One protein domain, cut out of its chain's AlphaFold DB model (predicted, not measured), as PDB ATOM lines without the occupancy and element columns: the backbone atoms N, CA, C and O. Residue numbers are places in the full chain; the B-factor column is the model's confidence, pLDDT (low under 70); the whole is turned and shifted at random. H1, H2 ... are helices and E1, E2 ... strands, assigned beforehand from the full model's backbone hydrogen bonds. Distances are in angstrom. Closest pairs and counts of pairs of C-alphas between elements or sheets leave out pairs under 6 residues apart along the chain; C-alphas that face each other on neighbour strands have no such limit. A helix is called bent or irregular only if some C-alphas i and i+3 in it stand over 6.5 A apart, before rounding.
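AT A GLANCE: This is residues 297 to 364 of the 377 residues of an uncharacterized protein of Aphanomyces astaci (UniProt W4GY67). A small twisted sheet of four short strands makes a compact head, and one long helix, H1, sticks out from it as a straight arm with residues 340 to 364 standing free. The arm makes most of the length: the C-alphas span 56 by 24 by 19 A, while the head alone, 43 residues, spans 27 by 21 by 17 A. The 68 printed residues hold four named strands and then one named helix, in the order E1 E2 E3 E4 H1, of the class mixed, helices and strands. The sheet is mixed and runs E3 E2 E1 E4, and the whole is only just extended, close to loose, with a radius of gyration of the C-alphas of 16.7 A.

HOW THE PARTS SIT: In the sheet, inner strands E1, residues 299 to 303, and E2, residues 310 to 314, form an antiparallel hairpin at 151 degrees, with N 300 and O 313 2.8 A apart, within hydrogen-bond range. Edge strand E3, residues 319 to 321, forms a second antiparallel hairpin with E2 at 162 degrees, with N 312 and O 321 2.8 A apart. E1, E2 and E3 are a meander, each strand the antiparallel neighbour of the one before. The other edge strand, E4, residues 330 to 332, is parallel to E1 at 38 degrees, with N 301 and O 331 2.8 A apart. H1, residues 337 to 364, only grazes the sheet with residues 337 to 339; its closest C-alphas to E1 are those of Val 300 and Tyr 339, 7.9 A apart. In H1 every O i to N i+4 pair is within hydrogen-bond range.

IN THESE COORDINATES: E1 begins at C-alpha 299 (275.236, 194.516, 197.457) and is 13.2 A long; E2 is 13.8 A long. E3 and E4 have three residues each. H1 runs 40.8 A from C-alpha 337 (266.821, 190.213, 190.138) to C-alpha 364 (247.471, 155.602, 199.895), and is not bent.

THE WHOLE: The two C-alphas farthest apart, those of Ala 326 and Lys 364, are 56.3 A apart. The printed part has no cut, and none of its links is long. The mean pLDDT of the printed part is 83.6, and no printed residue is under 70.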
ATOM      1  N   ASN A 297     280.917 197.119 193.732       80.38
ATOM      2  CA  ASN A 297     280.238 195.840 193.853       80.38
ATOM      3  C   ASN A 297     278.755 196.021 194.217       80.38
ATOM      4  O   ASN A 297     278.421 196.807 195.107       80.38
ATOM      5  N   GLU A 298     277.864 195.265 193.571       84.06
ATOM      6  CA  GLU A 298     276.440 195.264 193.912       84.06
ATOM      7  C   GLU A 298     276.204 194.455 195.194       84.06
ATOM      8  O   GLU A 298     276.461 193.248 195.262       84.06
ATOM      9  N   TRP A 299     275.679 195.131 196.213       89.62
ATOM     10  CA  TRP A 299     275.236 194.516 197.457       89.62
ATOM     11  C   TRP A 299     273.718 194.524 197.532       89.62
ATOM     12  O   TRP A 299     273.069 195.522 197.224       89.62
ATOM     13  N   VAL A 300     273.147 193.422 198.000       89.25
ATOM     14  CA  VAL A 300     271.712 193.297 198.226       89.25
ATOM     15  C   VAL A 300     271.430 193.455 199.714       89.25
ATOM     16  O   VAL A 300     271.928 192.676 200.524       89.25
ATOM     17  N   GLU A 301     270.639 194.463 200.072       92.38
ATOM     18  CA  GLU A 301     270.135 194.684 201.428       92.38
ATOM     19  C   GLU A 301     268.886 193.833 201.664       92.38
ATOM     20  O   GLU A 301     267.868 193.990 200.985       92.38
ATOM     21  N   CYS A 302     268.961 192.968 202.669       89.38
ATOM     22  CA  CYS A 302     267.882 192.106 203.120       89.38
ATOM     23  C   CYS A 302     267.518 192.402 204.575       89.38
ATOM     24  O   CYS A 302     268.331 192.887 205.362       89.38
ATOM     25  N   VAL A 303     266.293 192.035 204.945       90.00
ATOM     26  CA  VAL A 303     265.827 192.033 206.332       90.00
ATOM     27  C   VAL A 303     265.496 190.597 206.704       90.00
ATOM     28  O   VAL A 303     264.722 189.937 206.011       90.00
ATOM     29  N   ASP A 304     266.092 190.096 207.782       85.75
ATOM     30  CA  ASP A 304     265.702 188.809 208.345       85.75
ATOM     31  C   ASP A 304     264.291 188.928 208.934       85.75
ATOM     32  O   ASP A 304     264.044 189.708 209.852       85.75
ATOM     33  N   ALA A 305     263.360 188.134 208.407       82.50
ATOM     34  CA  ALA A 305     261.963 188.137 208.823       82.50
ATOM     35  C   ALA A 305     261.760 187.698 210.285       82.50
ATOM     36  O   ALA A 305     260.730 188.016 210.875       82.50
ATOM     37  N   THR A 306     262.716 186.966 210.864       83.69
ATOM     38  CA  THR A 306     262.616 186.431 212.231       83.69
ATOM     39  C   THR A 306     263.106 187.437 213.263       83.69
ATOM     40  O   THR A 306     262.479 187.619 214.302       83.69
ATOM     41  N   THR A 307     264.237 188.086 212.984       87.75
ATOM     42  CA  THR A 307     264.910 188.985 213.934       87.75
ATOM     43  C   THR A 307     264.678 190.464 213.633       87.75
ATOM     44  O   THR A 307     264.977 191.312 214.470       87.75
ATOM     45  N   GLY A 308     264.175 190.797 212.442       87.88
ATOM     46  CA  GLY A 308     264.047 192.173 211.960       87.88
ATOM     47  C   GLY A 308     265.388 192.853 211.661       87.88
ATOM     48  O   GLY A 308     265.415 194.048 211.365       87.88
ATOM     49  N   THR A 309     266.505 192.125 211.747       91.00
ATOM     50  CA  THR A 309     267.842 192.689 211.546       91.00
ATOM     51  C   THR A 309     268.192 192.763 210.065       91.00
ATOM     52  O   THR A 309     267.770 191.932 209.255       91.00
ATOM     53  N   ARG A 310     268.953 193.795 209.692       91.50
ATOM     54  CA  ARG A 310     269.432 193.972 208.320       91.50
ATOM     55  C   ARG A 310     270.701 193.168 208.110       91.50
ATOM     56  O   ARG A 310     271.589 193.179 208.958       91.50
ATOM     57  N   PHE A 311     270.806 192.549 206.948       91.69
ATOM     58  CA  PHE A 311     272.034 191.927 206.479       91.69
ATOM     59  C   PHE A 311     272.219 192.225 204.997       91.69
ATOM     60  O   PHE A 311     271.269 192.529 204.276       91.69
ATOM     61  N   TYR A 312     273.459 192.143 204.544       90.88
ATOM     62  CA  TYR A 312     273.861 192.478 203.193       90.88
ATOM     63  C   TYR A 312     274.602 191.292 202.609       90.88
ATOM     64  O   TYR A 312     275.443 190.692 203.279       90.88
ATOM     65  N   TYR A 313     274.319 190.948 201.361       88.50
ATOM     66  CA  TYR A 313     275.114 189.951 200.654       88.50
ATOM     67  C   TYR A 313     275.494 190.445 199.265       88.50
ATOM     68  O   TYR A 313     274.730 191.159 198.618       88.50
ATOM     69  N   SER A 314     276.673 190.046 198.799       86.19
ATOM     70  CA  SER A 314     277.103 190.255 197.418       86.19
ATOM     71  C   SER A 314     277.223 188.901 196.738       86.19
ATOM     72  O   SER A 314     277.978 188.032 197.178       86.19
ATOM     73  N   PHE A 315     276.478 188.725 195.646       77.25
ATOM     74  CA  PHE A 315     276.565 187.515 194.833       77.25
ATOM     75  C   PHE A 315     277.880 187.458 194.047       77.25
ATOM     76  O   PHE A 315     278.494 186.401 193.966       77.25
ATOM     77  N   GLN A 316     278.340 188.600 193.522       77.00
ATOM     78  CA  GLN A 316     279.575 188.696 192.735       77.00
ATOM     79  C   GLN A 316     280.816 188.320 193.554       77.00
ATOM     80  O   GLN A 316     281.753 187.739 193.016       77.00
ATOM     81  N   ARG A 317     280.819 188.635 194.855       78.12
ATOM     82  CA  ARG A 317     281.954 188.367 195.754       78.12
ATOM     83  C   ARG A 317     281.734 187.207 196.719       78.12
ATOM     84  O   ARG A 317     282.648 186.878 197.462       78.12
ATOM     85  N   VAL A 318     280.544 186.602 196.729       81.44
ATOM     86  CA  VAL A 318     280.170 185.514 197.652       81.44
ATOM     87  C   VAL A 318     280.425 185.905 199.121       81.44
ATOM     88  O   VAL A 318     280.945 185.132 199.920       81.44
ATOM     89  N   LYS A 319     280.074 187.147 199.481       84.31
ATOM     90  CA  LYS A 319     280.271 187.709 200.829       84.31
ATOM     91  C   LYS A 319     278.932 187.982 201.516       84.31
ATOM     92  O   LYS A 319     277.955 188.353 200.863       84.31
ATOM     93  N   LEU A 320     278.919 187.837 202.841       88.44
ATOM     94  CA  LEU A 320     277.809 188.176 203.735       88.44
ATOM     95  C   LEU A 320     278.314 189.154 204.802       88.44
ATOM     96  O   LEU A 320     279.355 188.916 205.410       88.44
ATOM     97  N   ALA A 321     277.570 190.227 205.045       87.94
ATOM     98  CA  ALA A 321     277.887 191.237 206.044       87.94
ATOM     99  C   ALA A 321     276.644 191.588 206.871       87.94
ATOM    100  O   ALA A 321     275.545 191.738 206.341       87.94
ATOM    101  N   TYR A 322     276.825 191.754 208.179       89.19
ATOM    102  CA  TYR A 322     275.766 192.191 209.105       89.19
ATOM    103  C   TYR A 322     275.833 193.696 209.408       89.19
ATOM    104  O   TYR A 322     274.997 194.246 210.118       89.19
ATOM    105  N   THR A 323     276.823 194.379 208.838       88.25
ATOM    106  CA  THR A 323     276.994 195.831 208.849       88.25
ATOM    107  C   THR A 323     276.926 196.355 207.420       88.25
ATOM    108  O   THR A 323     277.177 195.614 206.469       88.25
ATOM    109  N   ARG A 324     276.541 197.627 207.251       86.62
ATOM    110  CA  ARG A 324     276.373 198.227 205.921       86.62
ATOM    111  C   ARG A 324     277.726 198.290 205.187       86.62
ATOM    112  O   ARG A 324     278.619 198.974 205.686       86.62
ATOM    113  N   PRO A 325     277.875 197.639 204.020       85.25
ATOM    114  CA  PRO A 325     279.104 197.671 203.233       85.25
ATOM    115  C   PRO A 325     279.412 199.076 202.710       85.25
ATOM    116  O   PRO A 325     278.499 199.857 202.435       85.25
ATOM    117  N   ALA A 326     280.694 199.370 202.491       81.44
ATOM    118  CA  ALA A 326     281.172 200.624 201.904       81.44
ATOM    119  C   ALA A 326     280.997 200.677 200.366       81.44
ATOM    120  O   ALA A 326     281.865 201.172 199.651       81.44
ATOM    121  N   SER A 327     279.875 200.163 199.856       82.31
ATOM    122  CA  SER A 327     279.518 200.195 198.435       82.31
ATOM    123  C   SER A 327     278.532 201.323 198.141       82.31
ATOM    124  O   SER A 327     277.641 201.621 198.944       82.31
ATOM    125  N   LYS A 328     278.661 201.934 196.960       82.00
ATOM    126  CA  LYS A 328     277.658 202.880 196.440       82.00
ATOM    127  C   LYS A 328     276.447 202.161 195.835       82.00
ATOM    128  O   LYS A 328     275.369 202.749 195.761       82.00
ATOM    129  N   ASN A 329     276.602 200.891 195.467       85.69
ATOM    130  CA  ASN A 329     275.622 200.086 194.743       85.69
ATOM    131  C   ASN A 329     274.905 199.118 195.695       85.69
ATOM    132  O   ASN A 329     275.079 197.903 195.619       85.69
ATOM    133  N   ILE A 330     274.100 199.659 196.615       88.50
ATOM    134  CA  ILE A 330     273.262 198.854 197.515       88.50
ATOM    135  C   ILE A 330     271.823 198.844 196.995       88.50
ATOM    136  O   ILE A 330     271.176 199.889 196.899       88.50
ATOM    137  N   VAL A 331     271.317 197.657 196.680       89.69
ATOM    138  CA  VAL A 331     269.976 197.423 196.137       89.69
ATOM    139  C   VAL A 331     269.130 196.695 197.177       89.69
ATOM    140  O   VAL A 331     269.571 195.737 197.798       89.69
ATOM    141  N   ILE A 332     267.885 197.120 197.365       90.12
ATOM    142  CA  ILE A 332     266.950 196.440 198.273       90.12
ATOM    143  C   ILE A 332     266.547 195.089 197.664       90.12
ATOM    144  O   ILE A 332     266.290 195.017 196.461       90.12
ATOM    145  N   ALA A 333     266.442 194.043 198.488       85.88
ATOM    146  CA  ALA A 333     266.122 192.668 198.092       85.88
ATOM    147  C   ALA A 333     264.995 192.550 197.047       85.88
ATOM    148  O   ALA A 333     265.163 191.879 196.029       85.88
ATOM    149  N   ASP A 334     263.889 193.276 197.224       82.38
ATOM    150  CA  ASP A 334     262.731 193.240 196.315       82.38
ATOM    151  C   ASP A 334     263.037 193.728 194.891       82.38
ATOM    152  O   ASP A 334     262.374 193.336 193.927       82.38
ATOM    153  N   LYS A 335     264.048 194.589 194.745       84.06
ATOM    154  CA  LYS A 335     264.514 195.109 193.455       84.06
ATOM    155  C   LYS A 335     265.647 194.273 192.861       84.06
ATOM    156  O   LYS A 335     265.922 194.410 191.672       84.06
ATOM    157  N   SER A 336     266.274 193.392 193.643       82.31
ATOM    158  CA  SER A 336     267.344 192.523 193.157       82.31
ATOM    159  C   SER A 336     266.778 191.374 192.318       82.31
ATOM    160  O   SER A 336     266.006 190.534 192.790       82.31
ATOM    161  N   VAL A 337     267.202 191.300 191.055       80.56
ATOM    162  CA  VAL A 337     266.821 190.213 190.138       80.56
ATOM    163  C   VAL A 337     267.317 188.867 190.668       80.56
ATOM    164  O   VAL A 337     266.562 187.896 190.688       80.56
ATOM    165  N   ALA A 338     268.556 188.818 191.166       72.94
ATOM    166  CA  ALA A 338     269.146 187.611 191.735       72.94
ATOM    167  C   ALA A 338     268.354 187.108 192.952       72.94
ATOM    168  O   ALA A 338     268.029 185.921 193.029       72.94
ATOM    169  N   TYR A 339     267.973 188.010 193.864       80.25
ATOM    170  CA  TYR A 339     267.169 187.656 195.037       80.25
ATOM    171  C   TYR A 339     265.802 187.076 194.645       80.25
ATOM    172  O   TYR A 339     265.406 186.007 195.121       80.25
ATOM    173  N   ARG A 340     265.104 187.719 193.699       78.69
ATOM    174  CA  ARG A 340     263.819 187.229 193.175       78.69
ATOM    175  C   ARG A 340     263.948 185.841 192.549       78.69
ATOM    176  O   ARG A 340     263.113 184.976 192.810       78.69
ATOM    177  N   CYS A 341     265.002 185.595 191.771       73.56
ATOM    178  CA  CYS A 341     265.272 184.281 191.184       73.56
ATOM    179  C   CYS A 341     265.437 183.191 192.255       73.56
ATOM    180  O   CYS A 341     264.841 182.119 192.130       73.56
ATOM    181  N   VAL A 342     266.172 183.467 193.337       77.62
ATOM    182  CA  VAL A 342     266.337 182.519 194.455       77.62
ATOM    183  C   VAL A 342     264.994 182.208 195.121       77.62
ATOM    184  O   VAL A 342     264.680 181.033 195.332       77.62
ATOM    185  N   LEU A 343     264.160 183.221 195.384       80.44
ATOM    186  CA  LEU A 343     262.817 183.013 195.938       80.44
ATOM    187  C   LEU A 343     261.941 182.148 195.021       80.44
ATOM    188  O   LEU A 343     261.246 181.249 195.500       80.44
ATOM    189  N   HIS A 344     262.006 182.361 193.705       72.94
ATOM    190  CA  HIS A 344     261.280 181.538 192.735       72.94
ATOM    191  C   HIS A 344     261.745 180.077 192.746       72.94
ATOM    192  O   HIS A 344     260.905 179.173 192.727       72.94
ATOM    193  N   ILE A 345     263.055 179.828 192.839       76.69
ATOM    194  CA  ILE A 345     263.612 178.471 192.938       76.69
ATOM    195  C   ILE A 345     263.156 177.797 194.239       76.69
ATOM    196  O   ILE A 345     262.666 176.664 194.206       76.69
ATOM    197  N   GLN A 346     263.244 178.490 195.378       80.25
ATOM    198  CA  GLN A 346     262.793 177.965 196.671       80.25
ATOM    199  C   GLN A 346     261.288 177.663 196.673       80.25
ATOM    200  O   GLN A 346     260.865 176.603 197.141       80.25
ATOM    201  N   ALA A 347     260.467 178.553 196.108       77.81
ATOM    202  CA  ALA A 347     259.030 178.345 195.970       77.81
ATOM    203  C   ALA A 347     258.713 177.142 195.065       77.81
ATOM    204  O   ALA A 347     257.879 176.305 195.418       77.81
ATOM    205  N   ALA A 348     259.409 177.004 193.932       78.06
ATOM    206  CA  ALA A 348     259.265 175.860 193.034       78.06
ATOM    207  C   ALA A 348     259.655 174.540 193.721       78.06
ATOM    208  O   ALA A 348     258.950 173.538 193.580       78.06
ATOM    209  N   TYR A 349     260.734 174.543 194.509       83.81
ATOM    210  CA  TYR A 349     261.177 173.386 195.282       83.81
ATOM    211  C   TYR A 349     260.147 172.973 196.345       83.81
ATOM    212  O   TYR A 349     259.704 171.822 196.357       83.81
ATOM    213  N   ARG A 350     259.671 173.919 197.169       85.75
ATOM    214  CA  ARG A 350     258.609 173.672 198.166       85.75
ATOM    215  C   ARG A 350     257.324 173.163 197.508       85.75
ATOM    216  O   ARG A 350     256.702 172.223 197.998       85.75
ATOM    217  N   ARG A 351     256.956 173.723 196.350       81.81
ATOM    218  CA  ARG A 351     255.801 173.269 195.561       81.81
ATOM    219  C   ARG A 351     255.967 171.824 195.081       81.81
ATOM    220  O   ARG A 351     255.008 171.056 195.156       81.81
ATOM    221  N   ARG A 352     257.158 171.428 194.614       84.25
ATOM    222  CA  ARG A 352     257.453 170.033 194.232       84.25
ATOM    223  C   ARG A 352     257.331 169.085 195.425       84.25
ATOM    224  O   ARG A 352     256.669 168.059 195.294       84.25
ATOM    225  N   GLN A 353     257.892 169.443 196.580       84.31
ATOM    226  CA  GLN A 353     257.768 168.638 197.803       84.31
ATOM    227  C   GLN A 353     256.304 168.473 198.237       84.31
ATOM    228  O   GLN A 353     255.854 167.356 198.498       84.31
ATOM    229  N   ALA A 354     255.526 169.559 198.234       84.38
ATOM    230  CA  ALA A 354     254.103 169.511 198.560       84.38
ATOM    231  C   ALA A 354     253.320 168.615 197.583       84.38
ATOM    232  O   ALA A 354     252.505 167.795 198.009       84.38
ATOM    233  N   MET A 355     253.597 168.709 196.276       80.94
ATOM    234  CA  MET A 355     252.985 167.829 195.274       80.94
ATOM    235  C   MET A 355     253.341 166.357 195.492       80.94
ATOM    236  O   MET A 355     252.459 165.504 195.414       80.94
ATOM    237  N   GLN A 356     254.603 166.044 195.794       84.00
ATOM    238  CA  GLN A 356     255.022 164.676 196.111       84.00
ATOM    239  C   GLN A 356     254.268 164.134 197.329       84.00
ATOM    240  O   GLN A 356     253.732 163.028 197.270       84.00
ATOM    241  N   PHE A 357     254.143 164.930 198.390       87.94
ATOM    242  CA  PHE A 357     253.398 164.551 199.589       87.94
ATOM    243  C   PHE A 357     251.906 164.302 199.308       87.94
ATOM    244  O   PHE A 357     251.341 163.292 199.736       87.94
ATOM    245  N   VAL A 358     251.259 165.181 198.534       84.19
ATOM    246  CA  VAL A 358     249.855 165.010 198.122       84.19
ATOM    247  C   VAL A 358     249.682 163.761 197.256       84.19
ATOM    248  O   VAL A 358     248.738 162.997 197.469       84.19
ATOM    249  N   ASN A 359     250.593 163.512 196.315       82.38
ATOM    250  CA  ASN A 359     250.558 162.326 195.460       82.38
ATOM    251  C   ASN A 359     250.732 161.035 196.270       82.38
ATOM    252  O   ASN A 359     249.978 160.086 196.058       82.38
ATOM    253  N   GLN A 360     251.644 161.016 197.249       82.62
ATOM    254  CA  GLN A 360     251.793 159.899 198.186       82.62
ATOM    255  C   GLN A 360     250.509 159.662 198.992       82.62
ATOM    256  O   GLN A 360     250.053 158.522 199.099       82.62
ATOM    257  N   LYS A 361     249.874 160.723 199.518       79.38
ATOM    258  CA  LYS A 361     248.581 160.601 200.212       79.38
ATOM    259  C   LYS A 361     247.496 160.041 199.292       79.38
ATOM    260  O   LYS A 361     246.856 159.068 199.673       79.38
ATOM    261  N   ARG A 362     247.336 160.574 198.074       78.38
ATOM    262  CA  ARG A 362     246.350 160.096 197.080       78.38
ATOM    263  C   ARG A 362     246.574 158.639 196.672       78.38
ATOM    264  O   ARG A 362     245.602 157.904 196.500       78.38
ATOM    265  N   GLN A 363     247.826 158.197 196.535       76.25
ATOM    266  CA  GLN A 363     248.146 156.788 196.284       76.25
ATOM    267  C   GLN A 363     247.739 155.889 197.457       76.25
ATOM    268  O   GLN A 363     247.163 154.828 197.224       76.25
ATOM    269  N   LYS A 364     247.965 156.321 198.708       73.25
ATOM    270  CA  LYS A 364     247.471 155.602 199.895       73.25
ATOM    271  C   LYS A 364     245.938 155.540 199.921       73.25
ATOM    272  O   LYS A 364     245.392 154.480 200.203       73.25
TER     273      LYS A 364